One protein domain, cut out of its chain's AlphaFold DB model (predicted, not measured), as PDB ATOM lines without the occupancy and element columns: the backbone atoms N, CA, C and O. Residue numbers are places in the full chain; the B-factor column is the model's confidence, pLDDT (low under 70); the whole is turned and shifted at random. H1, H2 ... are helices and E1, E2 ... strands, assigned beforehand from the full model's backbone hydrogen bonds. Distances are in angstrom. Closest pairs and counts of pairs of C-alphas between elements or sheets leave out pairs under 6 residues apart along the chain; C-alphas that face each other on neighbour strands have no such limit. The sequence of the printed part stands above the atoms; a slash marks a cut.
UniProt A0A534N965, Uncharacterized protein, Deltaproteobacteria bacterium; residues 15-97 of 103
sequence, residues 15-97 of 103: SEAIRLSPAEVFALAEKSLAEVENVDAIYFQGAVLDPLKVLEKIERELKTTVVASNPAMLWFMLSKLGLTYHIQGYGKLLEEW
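What this domain is: This is residues 15 to 97 of the 103 residues of an uncharacterized protein of Deltaproteobacteria bacterium (UniProt A0A534N965). A short pair of parallel strands, E1 and E2, lies in the middle, with H3 packed beside it, chiefly along E2, and H2 packed on H3 in turn. From the end of E2 the helix H4 runs away to form an arm, and the chain folds back through residues 81 to 91 to H5, which packs on H4; H1 is a small turn at the far end from this arm. The printed part has 83 residues with five named helices and two named strands, in the order H1, H2, E1, H3, E2, H4, H5, and its class is mostly helix. The sheet has the order E1, E2 and is parallel. The whole is compact, with a radius of gyration of the C-alphas of 13.1 A, and spans 39 by 29 by 18 A.

How they stand to each other: Look first at E1, residues 41 to 44, and E2, residues 65 to 68: they are parallel neighbours at 18 degrees, and C-alphas 42 and 66 face each other at 4.8 A. Between them, N 42 and O 65 are within hydrogen-bond range at 2.9 A, as are N 67 and O 42 at 2.9 A. With H3, residues 55 to 62, they form a strand-helix-strand unit, two parallel neighbour strands with a helix between them along the chain; its crossover is right-handed. The closest C-alphas of H3 and E2 are those of Glu 59 and Thr 65, 5.6 A apart, while E1 and H3 are near each other. Farther out, H2, residues 22 to 34, touches H3 with residues 26 to 30 alone; the closest C-alphas, of Phe 26 and Ile 58, are 6.3 A apart, at a steep tilt of 40 degrees, the same way. Past E2, H4, residues 69 to 80, touches H5, residues 92 to 96, with residues 71 to 75 alone, the closest C-alphas being those of Trp 75 and Leu 94 at 6.6 A. H3 and H5 are close but not clearly touching, at 7.4 A between the C-alphas of Glu 56 and Lys 92. H1, residues 15 to 18, is apart from H2 and from H3. In H2, H3, H4 and H5 every O i to N i+4 pair is within hydrogen-bond range; H1 is too short for such a pair.

Where its parts are: Find C-alpha 41 at (24.110, -8.313, -83.914), where E1 begins its 9.9 A; E2 covers 10.1 A. H3 measures 10.5 A. H2 starts at C-alpha 22, (7.396, -10.516, -75.169), and runs 18.5 A; H4 runs 16.3 A to C-alpha 80 at (31.790, -29.066, -77.267).

The domain as a whole: The two C-alphas farthest apart, of Glu 35 and Gly 82, are 39.2 A from each other. The printed part has no cut, and the link from H4 to H5, 11 residues, is long. The mean pLDDT of the printed part is 92.6, and no printed residue is under 70.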
ATOM      1  N   SER A  15      14.453  -5.256 -61.697       82.75
ATOM      2  CA  SER A  15      13.085  -5.765 -61.535       82.75
ATOM      3  C   SER A  15      12.118  -5.290 -62.626       82.75
ATOM      4  O   SER A  15      11.112  -5.959 -62.866       82.75
ATOM      5  N   GLU A  16      12.420  -4.175 -63.297       82.81
ATOM      6  CA  GLU A  16      11.633  -3.645 -64.416       82.81
ATOM      7  C   GLU A  16      11.718  -4.578 -65.631       82.81
ATOM      8  O   GLU A  16      10.695  -4.899 -66.232       82.81
ATOM      9  N   ALA A  17      12.911  -5.105 -65.926       82.88
ATOM     10  CA  ALA A  17      13.134  -6.008 -67.053       82.88
ATOM     11  C   ALA A  17      12.393  -7.352 -66.902       82.88
ATOM     12  O   ALA A  17      11.898  -7.886 -67.890       82.88
ATOM     13  N   ILE A  18      12.245  -7.858 -65.669       84.06
ATOM     14  CA  ILE A  18      11.558  -9.137 -65.371       84.06
ATOM     15  C   ILE A  18      10.083  -9.103 -65.783       84.06
ATOM     16  O   ILE A  18       9.481 -10.136 -66.069       84.06
ATOM     17  N   ARG A  19       9.468  -7.918 -65.754       86.00
ATOM     18  CA  ARG A  19       8.023  -7.755 -65.951       86.00
ATOM     19  C   ARG A  19       7.635  -7.549 -67.407       86.00
ATOM     20  O   ARG A  19       6.439  -7.520 -67.685       86.00
ATOM     21  N   LEU A  20       8.608  -7.403 -68.306       90.81
ATOM     22  CA  LEU A  20       8.316  -7.145 -69.706       90.81
ATOM     23  C   LEU A  20       7.659  -8.358 -70.361       90.81
ATOM     24  O   LEU A  20       8.149  -9.486 -70.316       90.81
ATOM     25  N   SER A  21       6.535  -8.098 -71.014       94.19
ATOM     26  CA  SER A  21       5.913  -9.025 -71.943       94.19
ATOM     27  C   SER A  21       6.791  -9.214 -73.186       94.19
ATOM     28  O   SER A  21       7.581  -8.335 -73.533       94.19
ATOM     29  N   PRO A  22       6.618 -10.309 -73.948       94.44
ATOM     30  CA  PRO A  22       7.396 -10.516 -75.169       94.44
ATOM     31  C   PRO A  22       7.247  -9.373 -76.189       94.44
ATOM     32  O   PRO A  22       8.200  -9.034 -76.885       94.44
ATOM     33  N   ALA A  23       6.069  -8.742 -76.256       95.88
ATOM     34  CA  ALA A  23       5.840  -7.582 -77.114       95.88
ATOM     35  C   ALA A  23       6.668  -6.362 -76.676       95.88
ATOM     36  O   ALA A  23       7.232  -5.674 -77.523       95.88
ATOM     37  N   GLU A  24       6.788  -6.124 -75.368       95.25
ATOM     38  CA  GLU A  24       7.627  -5.052 -74.825       95.25
ATOM     39  C   GLU A  24       9.119  -5.344 -75.017       95.25
ATOM     40  O   GLU A  24       9.874  -4.432 -75.343       95.25
ATOM     41  N   VAL A  25       9.545  -6.607 -74.898       95.06
ATOM     42  CA  VAL A  25      10.926  -7.014 -75.214       95.06
ATOM     43  C   VAL A  25      11.256  -6.744 -76.684       95.06
ATOM     44  O   VAL A  25      12.312  -6.190 -76.984       95.06
ATOM     45  N   PHE A  26      10.343  -7.081 -77.601       96.31
ATOM     46  CA  PHE A  26      10.496  -6.761 -79.021       96.31
ATOM     47  C   PHE A  26      10.602  -5.247 -79.254       96.31
ATOM     48  O   PHE A  26      11.544  -4.798 -79.903       96.31
ATOM     49  N   ALA A  27       9.681  -4.458 -78.690       96.06
ATOM     50  CA  ALA A  27       9.674  -3.004 -78.855       96.06
ATOM     51  C   ALA A  27      10.944  -2.350 -78.284       96.06
ATOM     52  O   ALA A  27      11.475  -1.401 -78.856       96.06
ATOM     53  N   LEU A  28      11.467  -2.877 -77.172       94.25
ATOM     54  CA  LEU A  28      12.727  -2.420 -76.601       94.25
ATOM     55  C   LEU A  28      13.910  -2.710 -77.529       94.25
ATOM     56  O   LEU A  28      14.766  -1.844 -77.699       94.25
ATOM     57  N   ALA A  29      13.960  -3.901 -78.129       94.88
ATOM     58  CA  ALA A  29      15.001  -4.266 -79.085       94.88
ATOM     59  C   ALA A  29      14.949  -3.371 -80.331       94.88
ATOM     60  O   ALA A  29      15.976  -2.829 -80.731       94.88
ATOM     61  N   GLU A  30      13.753  -3.156 -80.886       96.06
ATOM     62  CA  GLU A  30      13.518  -2.265 -82.029       96.06
ATOM     63  C   GLU A  30      13.978  -0.835 -81.731       96.06
ATOM     64  O   GLU A  30      14.769  -0.265 -82.483       96.06
ATOM     65  N   LYS A  31      13.548  -0.279 -80.592       94.81
ATOM     66  CA  LYS A  31      13.952   1.059 -80.157       94.81
ATOM     67  C   LYS A  31      15.466   1.159 -79.968       94.81
ATOM     68  O   LYS A  31      16.077   2.102 -80.457       94.81
ATOM     69  N   SER A  32      16.068   0.192 -79.278       93.25
ATOM     70  CA  SER A  32      17.508   0.203 -78.985       93.25
ATOM     71  C   SER A  32      18.343   0.108 -80.259       93.25
ATOM     72  O   SER A  32      19.367   0.773 -80.368       93.25
ATOM     73  N   LEU A  33      17.897  -0.693 -81.233       93.44
ATOM     74  CA  LEU A  33      18.558  -0.815 -82.527       93.44
ATOM     75  C   LEU A  33      18.460   0.483 -83.338       93.44
ATOM     76  O   LEU A  33      19.427   0.861 -83.985       93.44
ATOM     77  N   ALA A  34      17.326   1.185 -83.279       92.81
ATOM     78  CA  ALA A  34      17.142   2.458 -83.979       92.81
ATOM     79  C   ALA A  34      18.003   3.608 -83.415       92.81
ATOM     80  O   ALA A  34      18.237   4.593 -84.112       92.81
ATOM     81  N   GLU A  35      18.464   3.501 -82.165       91.69
ATOM     82  CA  GLU A  35      19.311   4.503 -81.498       91.69
ATOM     83  C   GLU A  35      20.812   4.339 -81.802       91.69
ATOM     84  O   GLU A  35      21.613   5.191 -81.412       91.69
ATOM     85  N   VAL A  36      21.210   3.264 -82.490       89.69
ATOM     86  CA  VAL A  36      22.609   2.971 -82.818       89.69
ATOM     87  C   VAL A  36      22.794   2.779 -84.319       89.69
ATOM     88  O   VAL A  36      21.984   2.153 -84.994       89.69
ATOM     89  N   GLU A  37      23.895   3.294 -84.861       83.38
ATOM     90  CA  GLU A  37      24.272   3.036 -86.250       83.38
ATOM     91  C   GLU A  37      25.239   1.847 -86.328       83.38
ATOM     92  O   GLU A  37      26.183   1.758 -85.544       83.38
ATOM     93  N   ASN A  38      25.039   0.975 -87.322       85.69
ATOM     94  CA  ASN A  38      25.983  -0.075 -87.734       85.69
ATOM     95  C   ASN A  38      26.365  -1.088 -86.634       85.69
ATOM     96  O   ASN A  38      27.530  -1.191 -86.251       85.69
ATOM     97  N   VAL A  39      25.397  -1.880 -86.162       92.19
ATOM     98  CA  VAL A  39      25.666  -3.071 -85.336       92.19
ATOM     99  C   VAL A  39      25.452  -4.352 -86.141       92.19
ATOM    100  O   VAL A  39      24.505  -4.449 -86.918       92.19
ATOM    101  N   ASP A  40      26.318  -5.344 -85.936       93.06
ATOM    102  CA  ASP A  40      26.243  -6.635 -86.638       93.06
ATOM    103  C   ASP A  40      25.250  -7.617 -85.986       93.06
ATOM    104  O   ASP A  40      24.769  -8.557 -86.624       93.06
ATOM    105  N   ALA A  41      24.976  -7.437 -84.691       94.12
ATOM    106  CA  ALA A  41      24.110  -8.313 -83.914       94.12
ATOM    107  C   ALA A  41      23.565  -7.621 -82.657       94.12
ATOM    108  O   ALA A  41      24.172  -6.695 -82.118       94.12
ATOM    109  N   ILE A  42      22.454  -8.147 -82.140       94.75
ATOM    110  CA  ILE A  42      21.919  -7.820 -80.817       94.75
ATOM    111  C   ILE A  42      22.308  -8.934 -79.847       94.75
ATOM    112  O   ILE A  42      22.100 -10.116 -80.128       94.75
ATOM    113  N   TYR A  43      22.824  -8.558 -78.678       93.94
ATOM    114  CA  TYR A  43      23.108  -9.491 -77.595       93.94
ATOM    115  C   TYR A  43      22.172  -9.258 -76.404       93.94
ATOM    116  O   TYR A  43      22.188  -8.195 -75.788       93.94
ATOM    117  N   PHE A  44      21.383 -10.274 -76.052       93.00
ATOM    118  CA  PHE A  44      20.602 -10.301 -74.818       93.00
ATOM    119  C   PHE A  44      21.433 -10.923 -73.697       93.00
ATOM    120  O   PHE A  44      21.659 -12.139 -73.656       93.00
ATOM    121  N   GLN A  45      21.883 -10.066 -72.780       85.69
ATOM    122  CA  GLN A  45      22.665 -10.468 -71.621       85.69
ATOM    123  C   GLN A  45      21.767 -10.915 -70.458       85.69
ATOM    124  O   GLN A  45      20.966 -10.142 -69.934       85.69
ATOM    125  N   GLY A  46      21.998 -12.134 -69.969       75.44
ATOM    126  CA  GLY A  46      21.411 -12.633 -68.725       75.44
ATOM    127  C   GLY A  46      19.979 -13.154 -68.867       75.44
ATOM    128  O   GLY A  46      19.431 -13.254 -69.958       75.44
ATOM    129  N   ALA A  47      19.386 -13.535 -67.733       70.31
ATOM    130  CA  ALA A  47      18.086 -14.216 -67.679       70.31
ATOM    131  C   ALA A  47      16.897 -13.294 -67.347       70.31
ATOM    132  O   ALA A  47      15.761 -13.748 -67.308       70.31
ATOM    133  N   VAL A  48      17.161 -12.025 -67.034       82.25
ATOM    134  CA  VAL A  48      16.149 -11.104 -66.498       82.25
ATOM    135  C   VAL A  48      15.259 -10.548 -67.605       82.25
ATOM    136  O   VAL A  48      14.047 -10.484 -67.445       82.25
ATOM    137  N   LEU A  49      15.871 -10.172 -68.727       84.94
ATOM    138  CA  LEU A  49      15.173  -9.800 -69.947       84.94
ATOM    139  C   LEU A  49      15.080 -11.055 -70.816       84.94
ATOM    140  O   LEU A  49      16.094 -11.470 -71.367       84.94
ATOM    141  N   ASP A  50      13.903 -11.677 -70.892       88.06
ATOM    142  CA  ASP A  50      13.701 -12.945 -71.607       88.06
ATOM    143  C   ASP A  50      13.264 -12.716 -73.071       88.06
ATOM    144  O   ASP A  50      12.099 -12.390 -73.319       88.06
ATOM    145  N   PRO A  51      14.153 -12.910 -74.069       91.38
ATOM    146  CA  PRO A  51      13.799 -12.771 -75.475       91.38
ATOM    147  C   PRO A  51      13.241 -14.058 -76.086       91.38
ATOM    148  O   PRO A  51      12.875 -14.037 -77.257       91.38
ATOM    149  N   LEU A  52      13.194 -15.190 -75.368       92.00
ATOM    150  CA  LEU A  52      13.028 -16.512 -75.991       92.00
ATOM    151  C   LEU A  52      11.757 -16.623 -76.837       92.00
ATOM    152  O   LEU A  52      11.778 -17.227 -77.901       92.00
ATOM    153  N   LYS A  53      10.663 -15.990 -76.404       92.56
ATOM    154  CA  LYS A  53       9.376 -16.011 -77.123       92.56
ATOM    155  C   LYS A  53       9.339 -15.127 -78.372       92.56
ATOM    156  O   LYS A  53       8.379 -15.203 -79.133       92.56
ATOM    157  N   VAL A  54      10.323 -14.250 -78.550       95.19
ATOM    158  CA  VAL A  54      10.381 -13.275 -79.650       95.19
ATOM    159  C   VAL A  54      11.707 -13.294 -80.396       95.19
ATOM    160  O   VAL A  54      11.875 -12.496 -81.306       95.19
ATOM    161  N   LEU A  55      12.622 -14.207 -80.080       94.31
ATOM    162  CA  LEU A  55      13.974 -14.228 -80.636       94.31
ATOM    163  C   LEU A  55      13.949 -14.317 -82.170       94.31
ATOM    164  O   LEU A  55      14.458 -13.429 -82.846       94.31
ATOM    165  N   GLU A  56      13.229 -15.301 -82.712       93.88
ATOM    166  CA  GLU A  56      13.030 -15.456 -84.160       93.88
ATOM    167  C   GLU A  56      12.306 -14.248 -84.784       93.88
ATOM    168  O   GLU A  56      12.627 -13.802 -85.887       93.88
ATOM    169  N   LYS A  57      11.333 -13.674 -84.061       95.50
ATOM    170  CA  LYS A  57      10.601 -12.486 -84.518       95.50
ATOM    171  C   LYS A  57      11.540 -11.284 -84.650       95.50
ATOM    172  O   LYS A  57      11.481 -10.595 -85.664       95.50
ATOM    173  N   ILE A  58      12.392 -11.050 -83.652       96.81
ATOM    174  CA  ILE A  58      13.385  -9.971 -83.651       96.81
ATOM    175  C   ILE A  58      14.336 -10.161 -84.834       96.81
ATOM    176  O   ILE A  58      14.506  -9.230 -85.615       96.81
ATOM    177  N   GLU A  59      14.893 -11.360 -85.024       96.50
ATOM    178  CA  GLU A  59      15.820 -11.614 -86.134       96.50
ATOM    179  C   GLU A  59      15.188 -11.359 -87.506       96.50
ATOM    180  O   GLU A  59      15.795 -10.735 -88.381       96.50
ATOM    181  N   ARG A  60      13.948 -11.820 -87.694       95.88
ATOM    182  CA  ARG A  60      13.223 -11.686 -88.958       95.88
ATOM    183  C   ARG A  60      12.818 -10.243 -89.251       95.88
ATOM    184  O   ARG A  60      13.002  -9.779 -90.374       95.88
ATOM    185  N   GLU A  61      12.229  -9.553 -88.277       97.06
ATOM    186  CA  GLU A  61      11.643  -8.223 -88.487       97.06
ATOM    187  C   GLU A  61      12.701  -7.118 -88.444       97.06
ATOM    188  O   GLU A  61      12.667  -6.219 -89.283       97.06
ATOM    189  N   LEU A  62      13.687  -7.225 -87.547       95.81
ATOM    190  CA  LEU A  62      14.780  -6.253 -87.440       95.81
ATOM    191  C   LEU A  62      15.967  -6.579 -88.358       95.81
ATOM    192  O   LEU A  62      16.914  -5.801 -88.433       95.81
ATOM    193  N   LYS A  63      15.923  -7.716 -89.071       94.88
ATOM    194  CA  LYS A  63      16.946  -8.166 -90.034       94.88
ATOM    195  C   LYS A  63      18.367  -8.182 -89.459       94.88
ATOM    196  O   LYS A  63      19.333  -7.923 -90.172       94.88
ATOM    197  N   THR A  64      18.486  -8.518 -88.179       94.44
ATOM    198  CA  THR A  64      19.754  -8.611 -87.449       94.44
ATOM    199  C   THR A  64      19.894  -9.991 -86.826       94.44
ATOM    200  O   THR A  64      18.899 -10.652 -86.543       94.44
ATOM    201  N   THR A  65      21.122 -10.435 -86.585       94.12
ATOM    202  CA  THR A  65      21.371 -11.633 -85.775       94.12
ATOM    203  C   THR A  65      21.089 -11.324 -84.308       94.12
ATOM    204  O   THR A  65      21.416 -10.231 -83.834       94.12
ATOM    205  N   VAL A  66      20.500 -12.274 -83.580       95.50
ATOM    206  CA  VAL A  66      20.247 -12.141 -82.145       95.50
ATOM    207  C   VAL A  66      20.917 -13.287 -81.403       95.50
ATOM    208  O   VAL A  66      20.681 -14.460 -81.670       95.50
ATOM    209  N   VAL A  67      21.730 -12.945 -80.410       94.56
ATOM    210  CA  VAL A  67      22.356 -13.914 -79.513       94.56
ATOM    211  C   VAL A  67      21.816 -13.682 -78.110       94.56
ATOM    212  O   VAL A  67      21.954 -12.597 -77.556       94.56
ATOM    213  N   ALA A  68      21.216 -14.703 -77.507       94.44
ATOM    214  CA  ALA A  68      20.802 -14.671 -76.108       94.44
ATOM    215  C   ALA A  68      21.694 -15.594 -75.276       94.44
ATOM    216  O   ALA A  68      22.039 -16.691 -75.725       94.44
ATOM    217  N   SER A  69      22.062 -15.172 -74.062       93.38
ATOM    218  CA  SER A  69      23.054 -15.888 -73.245       93.38
ATOM    219  C   SER A  69      22.705 -17.359 -73.014       93.38
ATOM    220  O   SER A  69      23.571 -18.217 -73.154       93.38
ATOM    221  N   ASN A  70      21.447 -17.677 -72.695       92.44
ATOM    222  CA  ASN A  70      21.050 -19.048 -72.364       92.44
ATOM    223  C   ASN A  70      21.061 -19.982 -73.593       92.44
ATOM    224  O   ASN A  70      21.734 -21.013 -73.520       92.44
ATOM    225  N   PRO A  71      20.423 -19.633 -74.733       93.88
ATOM    226  CA  PRO A  71      20.594 -20.366 -75.990       93.88
ATOM    227  C   PRO A  71      22.057 -20.525 -76.411       93.88
ATOM    228  O   PRO A  71      22.477 -21.626 -76.751       93.88
ATOM    229  N   ALA A  72      22.859 -19.460 -76.326       94.81
ATOM    230  CA  ALA A  72      24.265 -19.515 -76.714       94.81
ATOM    231  C   ALA A  72      25.090 -20.458 -75.831       94.81
ATOM    232  O   ALA A  72      25.884 -21.242 -76.346       94.81
ATOM    233  N   MET A  73      24.878 -20.435 -74.511       94.69
ATOM    234  CA  MET A  73      25.530 -21.375 -73.595       94.69
ATOM    235  C   MET A  73      25.118 -22.821 -73.880       94.69
ATOM    236  O   MET A  73      25.976 -23.701 -73.897       94.69
ATOM    237  N   LEU A  74      23.827 -23.071 -74.124       95.00
ATOM    238  CA  LEU A  74      23.320 -24.399 -74.473       95.00
ATOM    239  C   LEU A  74      23.983 -24.925 -75.754       95.00
ATOM    240  O   LEU A  74      24.542 -26.022 -75.743       95.00
ATOM    241  N   TRP A  75      23.964 -24.124 -76.823       96.38
ATOM    242  CA  TRP A  75      24.618 -24.444 -78.093       96.38
ATOM    243  C   TRP A  75      26.105 -24.736 -77.903       96.38
ATOM    244  O   TRP A  75      26.595 -25.759 -78.379       96.38
ATOM    245  N   PHE A  76      26.819 -23.884 -77.163       96.12
ATOM    246  CA  PHE A  76      28.255 -24.029 -76.949       96.12
ATOM    247  C   PHE A  76      28.599 -25.325 -76.209       96.12
ATOM    248  O   PHE A  76      29.465 -26.078 -76.653       96.12
ATOM    249  N   MET A  77      27.909 -25.613 -75.098       96.44
ATOM    250  CA  MET A  77      28.151 -26.821 -74.301       96.44
ATOM    251  C   MET A  77      27.884 -28.094 -75.106       96.44
ATOM    252  O   MET A  77      28.706 -29.006 -75.100       96.44
ATOM    253  N   LEU A  78      26.758 -28.152 -75.822       96.50
ATOM    254  CA  LEU A  78      26.395 -29.320 -76.624       96.50
ATOM    255  C   LEU A  78      27.337 -29.495 -77.824       96.50
ATOM    256  O   LEU A  78      27.781 -30.610 -78.091       96.50
ATOM    257  N   SER A  79      27.745 -28.398 -78.466       95.75
ATOM    258  CA  SER A  79      28.731 -28.432 -79.552       95.75
ATOM    259  C   SER A  79      30.100 -28.927 -79.077       95.75
ATOM    260  O   SER A  79      30.737 -29.720 -79.765       95.75
ATOM    261  N   LYS A  80      30.547 -28.543 -77.870       95.06
ATOM    262  CA  LYS A  80      31.790 -29.066 -77.267       95.06
ATOM    263  C   LYS A  80      31.737 -30.568 -76.967       95.06
ATOM    264  O   LYS A  80      32.789 -31.196 -76.895       95.06
ATOM    265  N   LEU A  81      30.544 -31.141 -76.822       95.50
ATOM    266  CA  LEU A  81      30.332 -32.584 -76.671       95.50
ATOM    267  C   LEU A  81      30.184 -33.314 -78.018       95.50
ATOM    268  O   LEU A  81      29.915 -34.512 -78.028       95.50
ATOM    269  N   GLY A  82      30.343 -32.616 -79.149       94.56
ATOM    270  CA  GLY A  82      30.147 -33.180 -80.486       94.56
ATOM    271  C   GLY A  82      28.678 -33.433 -80.837       94.56
ATOM    272  O   GLY A  82      28.392 -34.218 -81.738       94.56
ATOM    273  N   LEU A  83      27.741 -32.803 -80.119       95.75
ATOM    274  CA  LEU A  83      26.306 -32.937 -80.359       95.75
ATOM    275  C   LEU A  83      25.804 -31.818 -81.279       95.75
ATOM    276  O   LEU A  83      26.273 -30.681 -81.228       95.75
ATOM    277  N   THR A  84      24.832 -32.149 -82.126       96.25
ATOM    278  CA  THR A  84      24.205 -31.236 -83.093       96.25
ATOM    279  C   THR A  84      22.697 -31.437 -83.093       96.25
ATOM    280  O   THR A  84      22.225 -32.572 -83.024       96.25
ATOM    281  N   TYR A  85      21.946 -30.338 -83.145       96.38
ATOM    282  CA  TYR A  85      20.483 -30.323 -83.109       96.38
ATOM    283  C   TYR A  85      19.941 -29.279 -84.089       96.38
ATOM    284  O   TYR A  85      20.688 -28.439 -84.560       96.38
ATOM    285  N   HIS A  86      18.635 -29.303 -84.354       95.81
ATOM    286  CA  HIS A  86      17.937 -28.265 -85.115       95.81
ATOM    287  C   HIS A  86      16.688 -27.853 -84.336       95.81
ATOM    288  O   HIS A  86      15.694 -28.583 -84.323       95.81
ATOM    289  N   ILE A  87      16.759 -26.729 -83.621       94.81
ATOM    290  CA  ILE A  87      15.698 -26.282 -82.713       94.81
ATOM    291  C   ILE A  87      15.061 -25.006 -83.267       94.81
ATOM    292  O   ILE A  87      15.607 -23.912 -83.146       94.81
ATOM    293  N   GLN A  88      13.877 -25.159 -83.857       93.44
ATOM    294  CA  GLN A  88      13.103 -24.055 -84.424       93.44
ATOM    295  C   GLN A  88      12.498 -23.154 -83.336       93.44
ATOM    296  O   GLN A  88      12.204 -23.610 -82.229       93.44
ATOM    297  N   GLY A  89      12.280 -21.878 -83.666       90.94
ATOM    298  CA  GLY A  89      11.623 -20.903 -82.787       90.94
ATOM    299  C   GLY A  89      12.539 -20.187 -81.790       90.94
ATOM    300  O   GLY A  89      12.095 -19.256 -81.122       90.94
ATOM    301  N   TYR A  90      13.817 -20.572 -81.700       92.31
ATOM    302  CA  TYR A  90      14.795 -19.994 -80.762       92.31
ATOM    303  C   TYR A  90      15.934 -19.237 -81.463       92.31
ATOM    304  O   TYR A  90      17.012 -19.055 -80.894       92.31
ATOM    305  N   GLY A  91      15.659 -18.785 -82.688       92.56
ATOM    306  CA  GLY A  91      16.562 -18.059 -83.577       92.56
ATOM    307  C   GLY A  91      17.642 -18.908 -84.238       92.56
ATOM    308  O   GLY A  91      17.835 -20.090 -83.932       92.56
ATOM    309  N   LYS A  92      18.368 -18.262 -85.151       94.44
ATOM    310  CA  LYS A  92      19.291 -18.901 -86.100       94.44
ATOM    311  C   LYS A  92      20.367 -19.746 -85.438       94.44
ATOM    312  O   LYS A  92      20.702 -20.804 -85.956       94.44
ATOM    313  N   LEU A  93      20.880 -19.330 -84.277       94.88
ATOM    314  CA  LEU A  93      21.951 -20.061 -83.592       94.88
ATOM    315  C   LEU A  93      21.559 -21.512 -83.268       94.88
ATOM    316  O   LEU A  93      22.373 -22.416 -83.445       94.88
ATOM    317  N   LEU A  94      20.329 -21.732 -82.792       95.25
ATOM    318  CA  LEU A  94      19.843 -23.071 -82.441       95.25
ATOM    319  C   LEU A  94      19.149 -23.781 -83.605       95.25
ATOM    320  O   LEU A  94      19.088 -25.011 -83.610       95.25
ATOM    321  N   GLU A  95      18.624 -23.028 -84.571       95.31
ATOM    322  CA  GLU A  95      17.989 -23.586 -85.763       95.31
ATOM    323  C   GLU A  95      19.024 -24.133 -86.754       95.31
ATOM    324  O   GLU A  95      18.947 -25.294 -87.161       95.31
ATOM    325  N   GLU A  96      20.009 -23.311 -87.117       94.88
ATOM    326  CA  GLU A  96      21.051 -23.661 -88.086       94.88
ATOM    327  C   GLU A  96      22.158 -24.509 -87.453       94.88
ATOM    328  O   GLU A  96      22.795 -25.297 -88.148       94.88
ATOM    329  N   TRP A  97      22.364 -24.362 -86.139       95.44
ATOM    330  CA  TRP A  97      23.383 -25.071 -85.361       95.44
ATOM    331  C   TRP A  97      24.763 -25.025 -86.014       95.44
ATOM    332  O   TRP A  97      25.345 -26.034 -86.414       95.44
TER     333      TRP A  97